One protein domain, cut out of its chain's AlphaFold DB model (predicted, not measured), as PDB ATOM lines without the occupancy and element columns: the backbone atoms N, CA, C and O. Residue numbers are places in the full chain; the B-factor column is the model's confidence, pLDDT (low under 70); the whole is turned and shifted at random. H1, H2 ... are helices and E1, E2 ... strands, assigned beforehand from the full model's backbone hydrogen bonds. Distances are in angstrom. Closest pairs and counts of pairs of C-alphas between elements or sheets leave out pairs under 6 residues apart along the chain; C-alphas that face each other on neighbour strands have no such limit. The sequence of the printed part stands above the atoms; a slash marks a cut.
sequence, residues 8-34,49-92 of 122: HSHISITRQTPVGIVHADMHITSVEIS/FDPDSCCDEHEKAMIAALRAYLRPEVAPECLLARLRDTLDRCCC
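What this domain is: This is residues 8 to 34 and 49 to 92 of the 122 residues of an uncharacterized protein of Bifidobacterium bifidum IPLA 20015 (UniProt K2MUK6). A long two-stranded ribbon, the hairpin of E1 and E2, lies across an open gap from a loose string of helices, H1, H2 and H3. The 71 printed residues run E1, E2, H1, H2, H3; the sheet is antiparallel and the class mixed, helices and strands. The whole is extended, with radius of gyration of the C-alphas 20.4 A and spans of 53 by 39 by 30 A.

How they stand to each other: Look first at the hairpin of E1, residues 8 to 17, and E2, residues 20 to 32, antiparallel at 163 degrees; N 9 and O 28, 2.7 A apart, are within hydrogen-bond range. H1, residues 51 to 54, and H2, residues 57 to 70, are close but not clearly touching; their closest C-alphas, of Pro 51 and Lys 60, are 6.5 A apart. H3, residues 77 to 92, is apart from E1, E2, H1 and H2. H2 and H3 have every O i to N i+4 pair within hydrogen-bond range; H1 is too short for one.

Where its parts are: Find C-alpha 8 at (22.002, 0.730, 35.806); E1 runs 29.0 A from there, E2 38.7 A. H2 runs 19.9 A, and H3 22.3 A to C-alpha 92 at (-10.495, -16.521, 14.061).

The domain as a whole: Residues 35 to 48 are not printed; C-alphas 34 and 49 are 19.9 A apart. No link printed whole is long. Residues 32, 34 and 92 have pLDDT under 70.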
ATOM      1  N   HIS A   8      22.935   1.281  34.829       89.31
ATOM      2  CA  HIS A   8      22.002   0.730  35.806       89.31
ATOM      3  C   HIS A   8      20.568   1.093  35.415       89.31
ATOM      4  O   HIS A   8      20.258   2.255  35.154       89.31
ATOM      5  N   SER A   9      19.686   0.101  35.394       87.56
ATOM      6  CA  SER A   9      18.242   0.243  35.238       87.56
ATOM      7  C   SER A   9      17.541  -0.371  36.448       87.56
ATOM      8  O   SER A   9      18.035  -1.319  37.055       87.56
ATOM      9  N   HIS A  10      16.405   0.195  36.839       92.75
ATOM     10  CA  HIS A  10      15.617  -0.261  37.976       92.75
ATOM     11  C   HIS A  10      14.161  -0.400  37.550       92.75
ATOM     12  O   HIS A  10      13.566   0.548  37.037       92.75
ATOM     13  N   ILE A  11      13.599  -1.587  37.751       91.31
ATOM     14  CA  ILE A  11      12.213  -1.903  37.442       91.31
ATOM     15  C   ILE A  11      11.523  -2.269  38.750       91.31
ATOM     16  O   ILE A  11      11.789  -3.323  39.317       91.31
ATOM     17  N   SER A  12      10.601  -1.418  39.185       90.94
ATOM     18  CA  SER A  12       9.688  -1.706  40.290       90.94
ATOM     19  C   SER A  12       8.304  -2.003  39.743       90.94
ATOM     20  O   SER A  12       7.712  -1.183  39.043       90.94
ATOM     21  N   ILE A  13       7.755  -3.157  40.096       93.00
ATOM     22  CA  ILE A  13       6.405  -3.569  39.731       93.00
ATOM     23  C   ILE A  13       5.588  -3.694  41.010       93.00
ATOM     24  O   ILE A  13       5.922  -4.455  41.915       93.00
ATOM     25  N   THR A  14       4.487  -2.956  41.085       94.25
ATOM     26  CA  THR A  14       3.445  -3.156  42.092       94.25
ATOM     27  C   THR A  14       2.220  -3.755  41.420       94.25
ATOM     28  O   THR A  14       1.733  -3.259  40.406       94.25
ATOM     29  N   ARG A  15       1.706  -4.852  41.975       92.19
ATOM     30  CA  ARG A  15       0.510  -5.525  41.473       92.19
ATOM     31  C   ARG A  15      -0.479  -5.738  42.604       92.19
ATOM     32  O   ARG A  15      -0.163  -6.383  43.599       92.19
ATOM     33  N   GLN A  16      -1.700  -5.243  42.436       93.62
ATOM     34  CA  GLN A  16      -2.802  -5.603  43.322       93.62
ATOM     35  C   GLN A  16      -3.288  -7.015  42.998       93.62
ATOM     36  O   GLN A  16      -3.553  -7.357  41.846       93.62
ATOM     37  N   THR A  17      -3.397  -7.836  44.034       87.56
ATOM     38  CA  THR A  17      -3.972  -9.178  43.988       87.56
ATOM     39  C   THR A  17      -5.134  -9.254  44.983       87.56
ATOM     40  O   THR A  17      -5.194  -8.443  45.908       87.56
ATOM     41  N   PRO A  18      -6.045 -10.234  44.856       90.12
ATOM     42  CA  PRO A  18      -7.157 -10.406  45.796       90.12
ATOM     43  C   PRO A  18      -6.732 -10.603  47.261       90.12
ATOM     44  O   PRO A  18      -7.540 -10.407  48.162       90.12
ATOM     45  N   VAL A  19      -5.474 -10.989  47.500       88.38
ATOM     46  CA  VAL A  19      -4.905 -11.253  48.833       88.38
ATOM     47  C   VAL A  19      -4.096 -10.052  49.357       88.38
ATOM     48  O   VAL A  19      -3.721 -10.018  50.525       88.38
ATOM     49  N   GLY A  20      -3.838  -9.042  48.520       90.94
ATOM     50  CA  GLY A  20      -3.066  -7.853  48.885       90.94
ATOM     51  C   GLY A  20      -2.203  -7.307  47.748       90.94
ATOM     52  O   GLY A  20      -2.300  -7.736  46.597       90.94
ATOM     53  N   ILE A  21      -1.342  -6.341  48.068       93.12
ATOM     54  CA  ILE A  21      -0.407  -5.729  47.115       93.12
ATOM     55  C   ILE A  21       0.892  -6.538  47.097       93.12
ATOM     56  O   ILE A  21       1.506  -6.747  48.138       93.12
ATOM     57  N   VAL A  22       1.320  -6.963  45.910       93.31
ATOM     58  CA  VAL A  22       2.614  -7.608  45.669       93.31
ATOM     59  C   VAL A  22       3.563  -6.582  45.058       93.31
ATOM     60  O   VAL A  22       3.196  -5.898  44.102       93.31
ATOM     61  N   HIS A  23       4.775  -6.480  45.600       92.50
ATOM     62  CA  HIS A  23       5.841  -5.613  45.102       92.50
ATOM     63  C   HIS A  23       7.014  -6.469  44.618       92.50
ATOM     64  O   HIS A  23       7.385  -7.430  45.291       92.50
ATOM     65  N   ALA A  24       7.560  -6.150  43.449       91.19
ATOM     66  CA  ALA A  24       8.734  -6.795  42.882       91.19
ATOM     67  C   ALA A  24       9.686  -5.725  42.350       91.19
ATOM     68  O   ALA A  24       9.319  -4.979  41.446       91.19
ATOM     69  N   ASP A  25      10.898  -5.681  42.891       90.25
ATOM     70  CA  ASP A  25      11.957  -4.774  42.457       90.25
ATOM     71  C   ASP A  25      13.071  -5.554  41.765       90.25
ATOM     72  O   ASP A  25      13.501  -6.613  42.229       90.25
ATOM     73  N   MET A  26      13.540  -5.027  40.641       90.00
ATOM     74  CA  MET A  26      14.608  -5.596  39.833       90.00
ATOM     75  C   MET A  26      15.629  -4.510  39.503       90.00
ATOM     76  O   MET A  26      15.312  -3.532  38.830       90.00
ATOM     77  N   HIS A  27      16.874  -4.707  39.931       90.31
ATOM     78  CA  HIS A  27      18.014  -3.904  39.494       90.31
ATOM     79  C   HIS A  27      18.728  -4.622  38.346       90.31
ATOM     80  O   HIS A  27      19.132  -5.776  38.481       90.31
ATOM     81  N   ILE A  28      18.875  -3.942  37.216       89.19
ATOM     82  CA  ILE A  28      19.559  -4.430  36.023       89.19
ATOM     83  C   ILE A  28      20.832  -3.615  35.863       89.19
ATOM     84  O   ILE A  28      20.773  -2.412  35.635       89.19
ATOM     85  N   THR A  29      21.976  -4.274  35.938       88.56
ATOM     86  CA  THR A  29      23.257  -3.675  35.570       88.56
ATOM     87  C   THR A  29      23.666  -4.243  34.218       88.56
ATOM     88  O   THR A  29      23.846  -5.451  34.083       88.56
ATOM     89  N   SER A  30      23.794  -3.388  33.209       81.75
ATOM     90  CA  SER A  30      24.299  -3.748  31.885       81.75
ATOM     91  C   SER A  30      25.633  -3.057  31.642       81.75
ATOM     92  O   SER A  30      25.716  -1.837  31.752       81.75
ATOM     93  N   VAL A  31      26.659  -3.824  31.285       79.81
ATOM     94  CA  VAL A  31      27.987  -3.306  30.943       79.81
ATOM     95  C   VAL A  31      28.163  -3.419  29.432       79.81
ATOM     96  O   VAL A  31      28.189  -4.522  28.888       79.81
ATOM     97  N   GLU A  32      28.254  -2.284  28.744       68.62
ATOM     98  CA  GLU A  32      28.538  -2.238  27.311       68.62
ATOM     99  C   GLU A  32      30.057  -2.280  27.108       68.62
ATOM    100  O   GLU A  32      30.777  -1.320  27.398       68.62
ATOM    101  N   ILE A  33      30.556  -3.417  26.621       70.94
ATOM    102  CA  ILE A  33      31.954  -3.573  26.219       70.94
ATOM    103  C   ILE A  33      32.039  -3.195  24.738       70.94
ATOM    104  O   ILE A  33      31.719  -3.993  23.855       70.94
ATOM    105  N   SER A  34      32.443  -1.955  24.460       56.34
ATOM    106  CA  SER A  34      32.690  -1.474  23.096       56.34
ATOM    107  C   SER A  34      33.875  -2.226  22.482       56.34
ATOM    108  O   SER A  34      35.029  -1.852  22.693       56.34
ATOM    109  N   PHE A  49      33.537 -20.460  19.514       86.44
ATOM    110  CA  PHE A  49      33.839 -21.214  20.728       86.44
ATOM    111  C   PHE A  49      33.393 -22.673  20.568       86.44
ATOM    112  O   PHE A  49      32.193 -22.960  20.493       86.44
ATOM    113  N   ASP A  50      34.367 -23.574  20.527       88.88
ATOM    114  CA  ASP A  50      34.154 -25.009  20.467       88.88
ATOM    115  C   ASP A  50      34.430 -25.619  21.852       88.88
ATOM    116  O   ASP A  50      35.580 -25.647  22.301       88.88
ATOM    117  N   PRO A  51      33.397 -26.120  22.551       90.75
ATOM    118  CA  PRO A  51      33.570 -26.733  23.861       90.75
ATOM    119  C   PRO A  51      34.556 -27.904  23.846       90.75
ATOM    120  O   PRO A  51      35.166 -28.185  24.872       90.75
ATOM    121  N   ASP A  52      34.721 -28.597  22.715       91.25
ATOM    122  CA  ASP A  52      35.571 -29.783  22.653       91.25
ATOM    123  C   ASP A  52      37.066 -29.454  22.674       91.25
ATOM    124  O   ASP A  52      37.835 -30.203  23.290       91.25
ATOM    125  N   SER A  53      37.459 -28.328  22.074       91.56
ATOM    126  CA  SER A  53      38.841 -27.834  22.033       91.56
ATOM    127  C   SER A  53      39.180 -26.794  23.107       91.56
ATOM    128  O   SER A  53      40.351 -26.668  23.464       91.56
ATOM    129  N   CYS A  54      38.193 -26.069  23.645       93.62
ATOM    130  CA  CYS A  54      38.423 -24.991  24.613       93.62
ATOM    131  C   CYS A  54      38.274 -25.394  26.086       93.62
ATOM    132  O   CYS A  54      38.748 -24.647  26.940       93.62
ATOM    133  N   CYS A  55      37.609 -26.513  26.394       96.19
ATOM    134  CA  CYS A  55      37.224 -26.850  27.766       96.19
ATOM    135  C   CYS A  55      37.856 -28.135  28.297       96.19
ATOM    136  O   CYS A  55      38.125 -29.080  27.551       96.19
ATOM    137  N   ASP A  56      38.006 -28.195  29.619       97.62
ATOM    138  CA  ASP A  56      38.282 -29.441  30.330       97.62
ATOM    139  C   ASP A  56      37.007 -30.281  30.565       97.62
ATOM    140  O   ASP A  56      35.883 -29.871  30.268       97.62
ATOM    141  N   GLU A  57      37.167 -31.497  31.094       98.00
ATOM    142  CA  GLU A  57      36.045 -32.420  31.323       98.00
ATOM    143  C   GLU A  57      35.003 -31.886  32.319       98.00
ATOM    144  O   GLU A  57      33.810 -32.176  32.192       98.00
ATOM    145  N   HIS A  58      35.427 -31.098  33.311       97.81
ATOM    146  CA  HIS A  58      34.509 -30.528  34.290       97.81
ATOM    147  C   HIS A  58      33.653 -29.429  33.656       97.81
ATOM    148  O   HIS A  58      32.428 -29.418  33.813       97.81
ATOM    149  N   GLU A  59      34.283 -28.539  32.896       98.00
ATOM    150  CA  GLU A  59      33.619 -27.481  32.143       98.00
ATOM    151  C   GLU A  59      32.654 -28.059  31.102       98.00
ATOM    152  O   GLU A  59      31.499 -27.634  31.025       98.00
ATOM    153  N   LYS A  60      33.070 -29.095  30.361       97.50
ATOM    154  CA  LYS A  60      32.201 -29.816  29.418       97.50
ATOM    155  C   LYS A  60      30.966 -30.389  30.107       97.50
ATOM    156  O   LYS A  60      29.849 -30.204  29.616       97.50
ATOM    157  N   ALA A  61      31.137 -31.034  31.262       97.38
ATOM    158  CA  ALA A  61      30.024 -31.580  32.034       97.38
ATOM    159  C   ALA A  61      29.060 -30.481  32.515       97.38
ATOM    160  O   ALA A  61      27.840 -30.642  32.436       97.38
ATOM    161  N   MET A  62      29.592 -29.339  32.959       97.69
ATOM    162  CA  MET A  62      28.787 -28.188  33.370       97.69
ATOM    163  C   MET A  62      27.995 -27.603  32.194       97.69
ATOM    164  O   MET A  62      26.790 -27.376  32.312       97.69
ATOM    165  N   ILE A  63      28.642 -27.409  31.041       96.62
ATOM    166  CA  ILE A  63      27.995 -26.922  29.816       96.62
ATOM    167  C   ILE A  63      26.889 -27.885  29.377       96.62
ATOM    168  O   ILE A  63      25.795 -27.438  29.029       96.62
ATOM    169  N   ALA A  64      27.135 -29.196  29.415       95.31
ATOM    170  CA  ALA A  64      26.135 -30.203  29.076       95.31
ATOM    171  C   ALA A  64      24.909 -30.127  30.001       95.31
ATOM    172  O   ALA A  64      23.775 -30.112  29.519       95.31
ATOM    173  N   ALA A  65      25.122 -29.994  31.314       96.38
ATOM    174  CA  ALA A  65      24.040 -29.843  32.285       96.38
ATOM    175  C   ALA A  65      23.218 -28.563  32.041       96.38
ATOM    176  O   ALA A  65      21.986 -28.603  32.035       96.38
ATOM    177  N   LEU A  66      23.886 -27.435  31.779       96.56
ATOM    178  CA  LEU A  66      23.221 -26.171  31.456       96.56
ATOM    179  C   LEU A  66      22.421 -26.263  30.155       96.56
ATOM    180  O   LEU A  66      21.290 -25.786  30.098       96.56
ATOM    181  N   ARG A  67      22.977 -26.897  29.116       94.81
ATOM    182  CA  ARG A  67      22.270 -27.114  27.846       94.81
ATOM    183  C   ARG A  67      21.013 -27.948  28.054       94.81
ATOM    184  O   ARG A  67      19.966 -27.530  27.582       94.81
ATOM    185  N   ALA A  68      21.091 -29.047  28.801       94.69
ATOM    186  CA  ALA A  68      19.927 -29.879  29.097       94.69
ATOM    187  C   ALA A  68      18.824 -29.103  29.843       94.69
ATOM    188  O   ALA A  68      17.641 -29.283  29.564       94.69
ATOM    189  N   TYR A  69      19.206 -28.209  30.759       93.19
ATOM    190  CA  TYR A  69      18.254 -27.383  31.500       93.19
ATOM    191  C   TYR A  69      17.617 -26.279  30.640       93.19
ATOM    192  O   TYR A  69      16.412 -26.046  30.706       93.19
ATOM    193  N   LEU A  70      18.422 -25.585  29.831       94.00
ATOM    194  CA  LEU A  70      17.985 -24.424  29.049       94.00
ATOM    195  C   LEU A  70      17.344 -24.797  27.707       94.00
ATOM    196  O   LEU A  70      16.584 -24.008  27.148       94.00
ATOM    197  N   ARG A  71      17.681 -25.967  27.163       94.12
ATOM    198  CA  ARG A  71      17.226 -26.467  25.861       94.12
ATOM    199  C   ARG A  71      16.631 -27.864  26.034       94.12
ATOM    200  O   ARG A  71      17.261 -28.845  25.647       94.12
ATOM    201  N   PRO A  72      15.443 -27.967  26.647       92.06
ATOM    202  CA  PRO A  72      14.780 -29.251  26.796       92.06
ATOM    203  C   PRO A  72      14.472 -29.864  25.422       92.06
ATOM    204  O   PRO A  72      14.051 -29.157  24.506       92.06
ATOM    205  N   GLU A  73      14.634 -31.185  25.306       92.56
ATOM    206  CA  GLU A  73      14.347 -31.961  24.081       92.56
ATOM    207  C   GLU A  73      12.898 -31.799  23.605       92.56
ATOM    208  O   GLU A  73      12.598 -31.816  22.413       92.56
ATOM    209  N   VAL A  74      11.982 -31.635  24.560       94.00
ATOM    210  CA  VAL A  74      10.559 -31.451  24.300       94.00
ATOM    211  C   VAL A  74      10.133 -30.101  24.850       94.00
ATOM    212  O   VAL A  74      10.406 -29.760  26.003       94.00
ATOM    213  N   ALA A  75       9.427 -29.334  24.021       92.81
ATOM    214  CA  ALA A  75       8.829 -28.082  24.452       92.81
ATOM    215  C   ALA A  75       7.821 -28.332  25.594       92.81
ATOM    216  O   ALA A  75       7.014 -29.261  25.507       92.81
ATOM    217  N   PRO A  76       7.809 -27.497  26.645       94.19
ATOM    218  CA  PRO A  76       6.860 -27.655  27.737       94.19
ATOM    219  C   PRO A  76       5.419 -27.462  27.246       94.19
ATOM    220  O   PRO A  76       5.132 -26.577  26.434       94.19
ATOM    221  N   GLU A  77       4.487 -28.253  27.781       96.62
ATOM    222  CA  GLU A  77       3.084 -28.260  27.336       96.62
ATOM    223  C   GLU A  77       2.416 -26.886  27.444       96.62
ATOM    224  O   GLU A  77       1.627 -26.501  26.582       96.62
ATOM    225  N   CYS A  78       2.770 -26.106  28.467       95.62
ATOM    226  CA  CYS A  78       2.235 -24.762  28.659       95.62
ATOM    227  C   CYS A  78       2.620 -23.802  27.522       95.62
ATOM    228  O   CYS A  78       1.823 -22.934  27.166       95.62
ATOM    229  N   LEU A  79       3.806 -23.960  26.924       94.75
ATOM    230  CA  LEU A  79       4.219 -23.182  25.760       94.75
ATOM    231  C   LEU A  79       3.381 -23.578  24.545       94.75
ATOM    232  O   LEU A  79       2.822 -22.707  23.886       94.75
ATOM    233  N   LEU A  80       3.235 -24.881  24.288       95.62
ATOM    234  CA  LEU A  80       2.429 -25.393  23.176       95.62
ATOM    235  C   LEU A  80       0.964 -24.955  23.280       95.62
ATOM    236  O   LEU A  80       0.384 -24.515  22.291       95.62
ATOM    237  N   ALA A  81       0.375 -25.032  24.474       96.81
ATOM    238  CA  ALA A  81      -0.993 -24.594  24.725       96.81
ATOM    239  C   ALA A  81      -1.172 -23.093  24.454       96.81
ATOM    240  O   ALA A  81      -2.110 -22.701  23.766       96.81
ATOM    241  N   ARG A  82      -0.243 -22.257  24.937       97.00
ATOM    242  CA  ARG A  82      -0.267 -20.807  24.689       97.00
ATOM    243  C   ARG A  82      -0.116 -20.467  23.213       97.00
ATOM    244  O   ARG A  82      -0.802 -19.573  22.730       97.00
ATOM    245  N   LEU A  83       0.781 -21.156  22.510       95.69
ATOM    246  CA  LEU A  83       0.974 -20.960  21.075       95.69
ATOM    247  C   LEU A  83      -0.300 -21.302  20.305       95.69
ATOM    248  O   LEU A  83      -0.726 -20.501  19.484       95.69
ATOM    249  N   ARG A  84      -0.941 -22.435  20.614       95.00
ATOM    250  CA  ARG A  84      -2.224 -22.824  20.009       95.00
ATOM    251  C   ARG A  84      -3.306 -21.775  20.251       95.00
ATOM    252  O   ARG A  84      -3.835 -21.247  19.290       95.00
ATOM    253  N   ASP A  85      -3.532 -21.388  21.506       94.94
ATOM    254  CA  ASP A  85      -4.516 -20.355  21.867       94.94
ATOM    255  C   ASP A  85      -4.245 -19.008  21.172       94.94
ATOM    256  O   ASP A  85      -5.171 -18.332  20.735       94.94
ATOM    257  N   THR A  86      -2.974 -18.624  21.023       94.62
ATOM    258  CA  THR A  86      -2.607 -17.395  20.303       94.62
ATOM    259  C   THR A  86      -2.917 -17.510  18.811       94.62
ATOM    260  O   THR A  86      -3.513 -16.599  18.244       94.62
ATOM    261  N   LEU A  87      -2.535 -18.623  18.180       94.31
ATOM    262  CA  LEU A  87      -2.780 -18.853  16.756       94.31
ATOM    263  C   LEU A  87      -4.277 -18.960  16.453       94.31
ATOM    264  O   LEU A  87      -4.736 -18.344  15.498       94.31
ATOM    265  N   ASP A  88      -5.039 -19.664  17.289       90.50
ATOM    266  CA  ASP A  88      -6.488 -19.801  17.143       90.50
ATOM    267  C   ASP A  88      -7.176 -18.429  17.193       90.50
ATOM    268  O   ASP A  88      -8.011 -18.128  16.346       90.50
ATOM    269  N   ARG A  89      -6.778 -17.545  18.119       89.75
ATOM    270  CA  ARG A  89      -7.308 -16.170  18.184       89.75
ATOM    271  C   ARG A  89      -6.990 -15.373  16.923       89.75
ATOM    272  O   ARG A  89      -7.908 -14.844  16.309       89.75
ATOM    273  N   CYS A  90      -5.726 -15.356  16.498       84.06
ATOM    274  CA  CYS A  90      -5.324 -14.624  15.296       84.06
ATOM    275  C   CYS A  90      -6.028 -15.151  14.033       84.06
ATOM    276  O   CYS A  90      -6.420 -14.368  13.178       84.06
ATOM    277  N   CYS A  91      -6.237 -16.465  13.917       77.06
ATOM    278  CA  CYS A  91      -6.893 -17.065  12.754       77.06
ATOM    279  C   CYS A  91      -8.431 -16.962  12.784       77.06
ATOM    280  O   CYS A  91      -9.061 -17.079  11.733       77.06
ATOM    281  N   CYS A  92      -9.050 -16.744  13.947       61.84
ATOM    282  CA  CYS A  92     -10.495 -16.521  14.061       61.84
ATOM    283  C   CYS A  92     -10.908 -15.056  13.832       61.84
ATOM    284  O   CYS A  92     -12.075 -14.805  13.534       61.84
TER     285      CYS A  92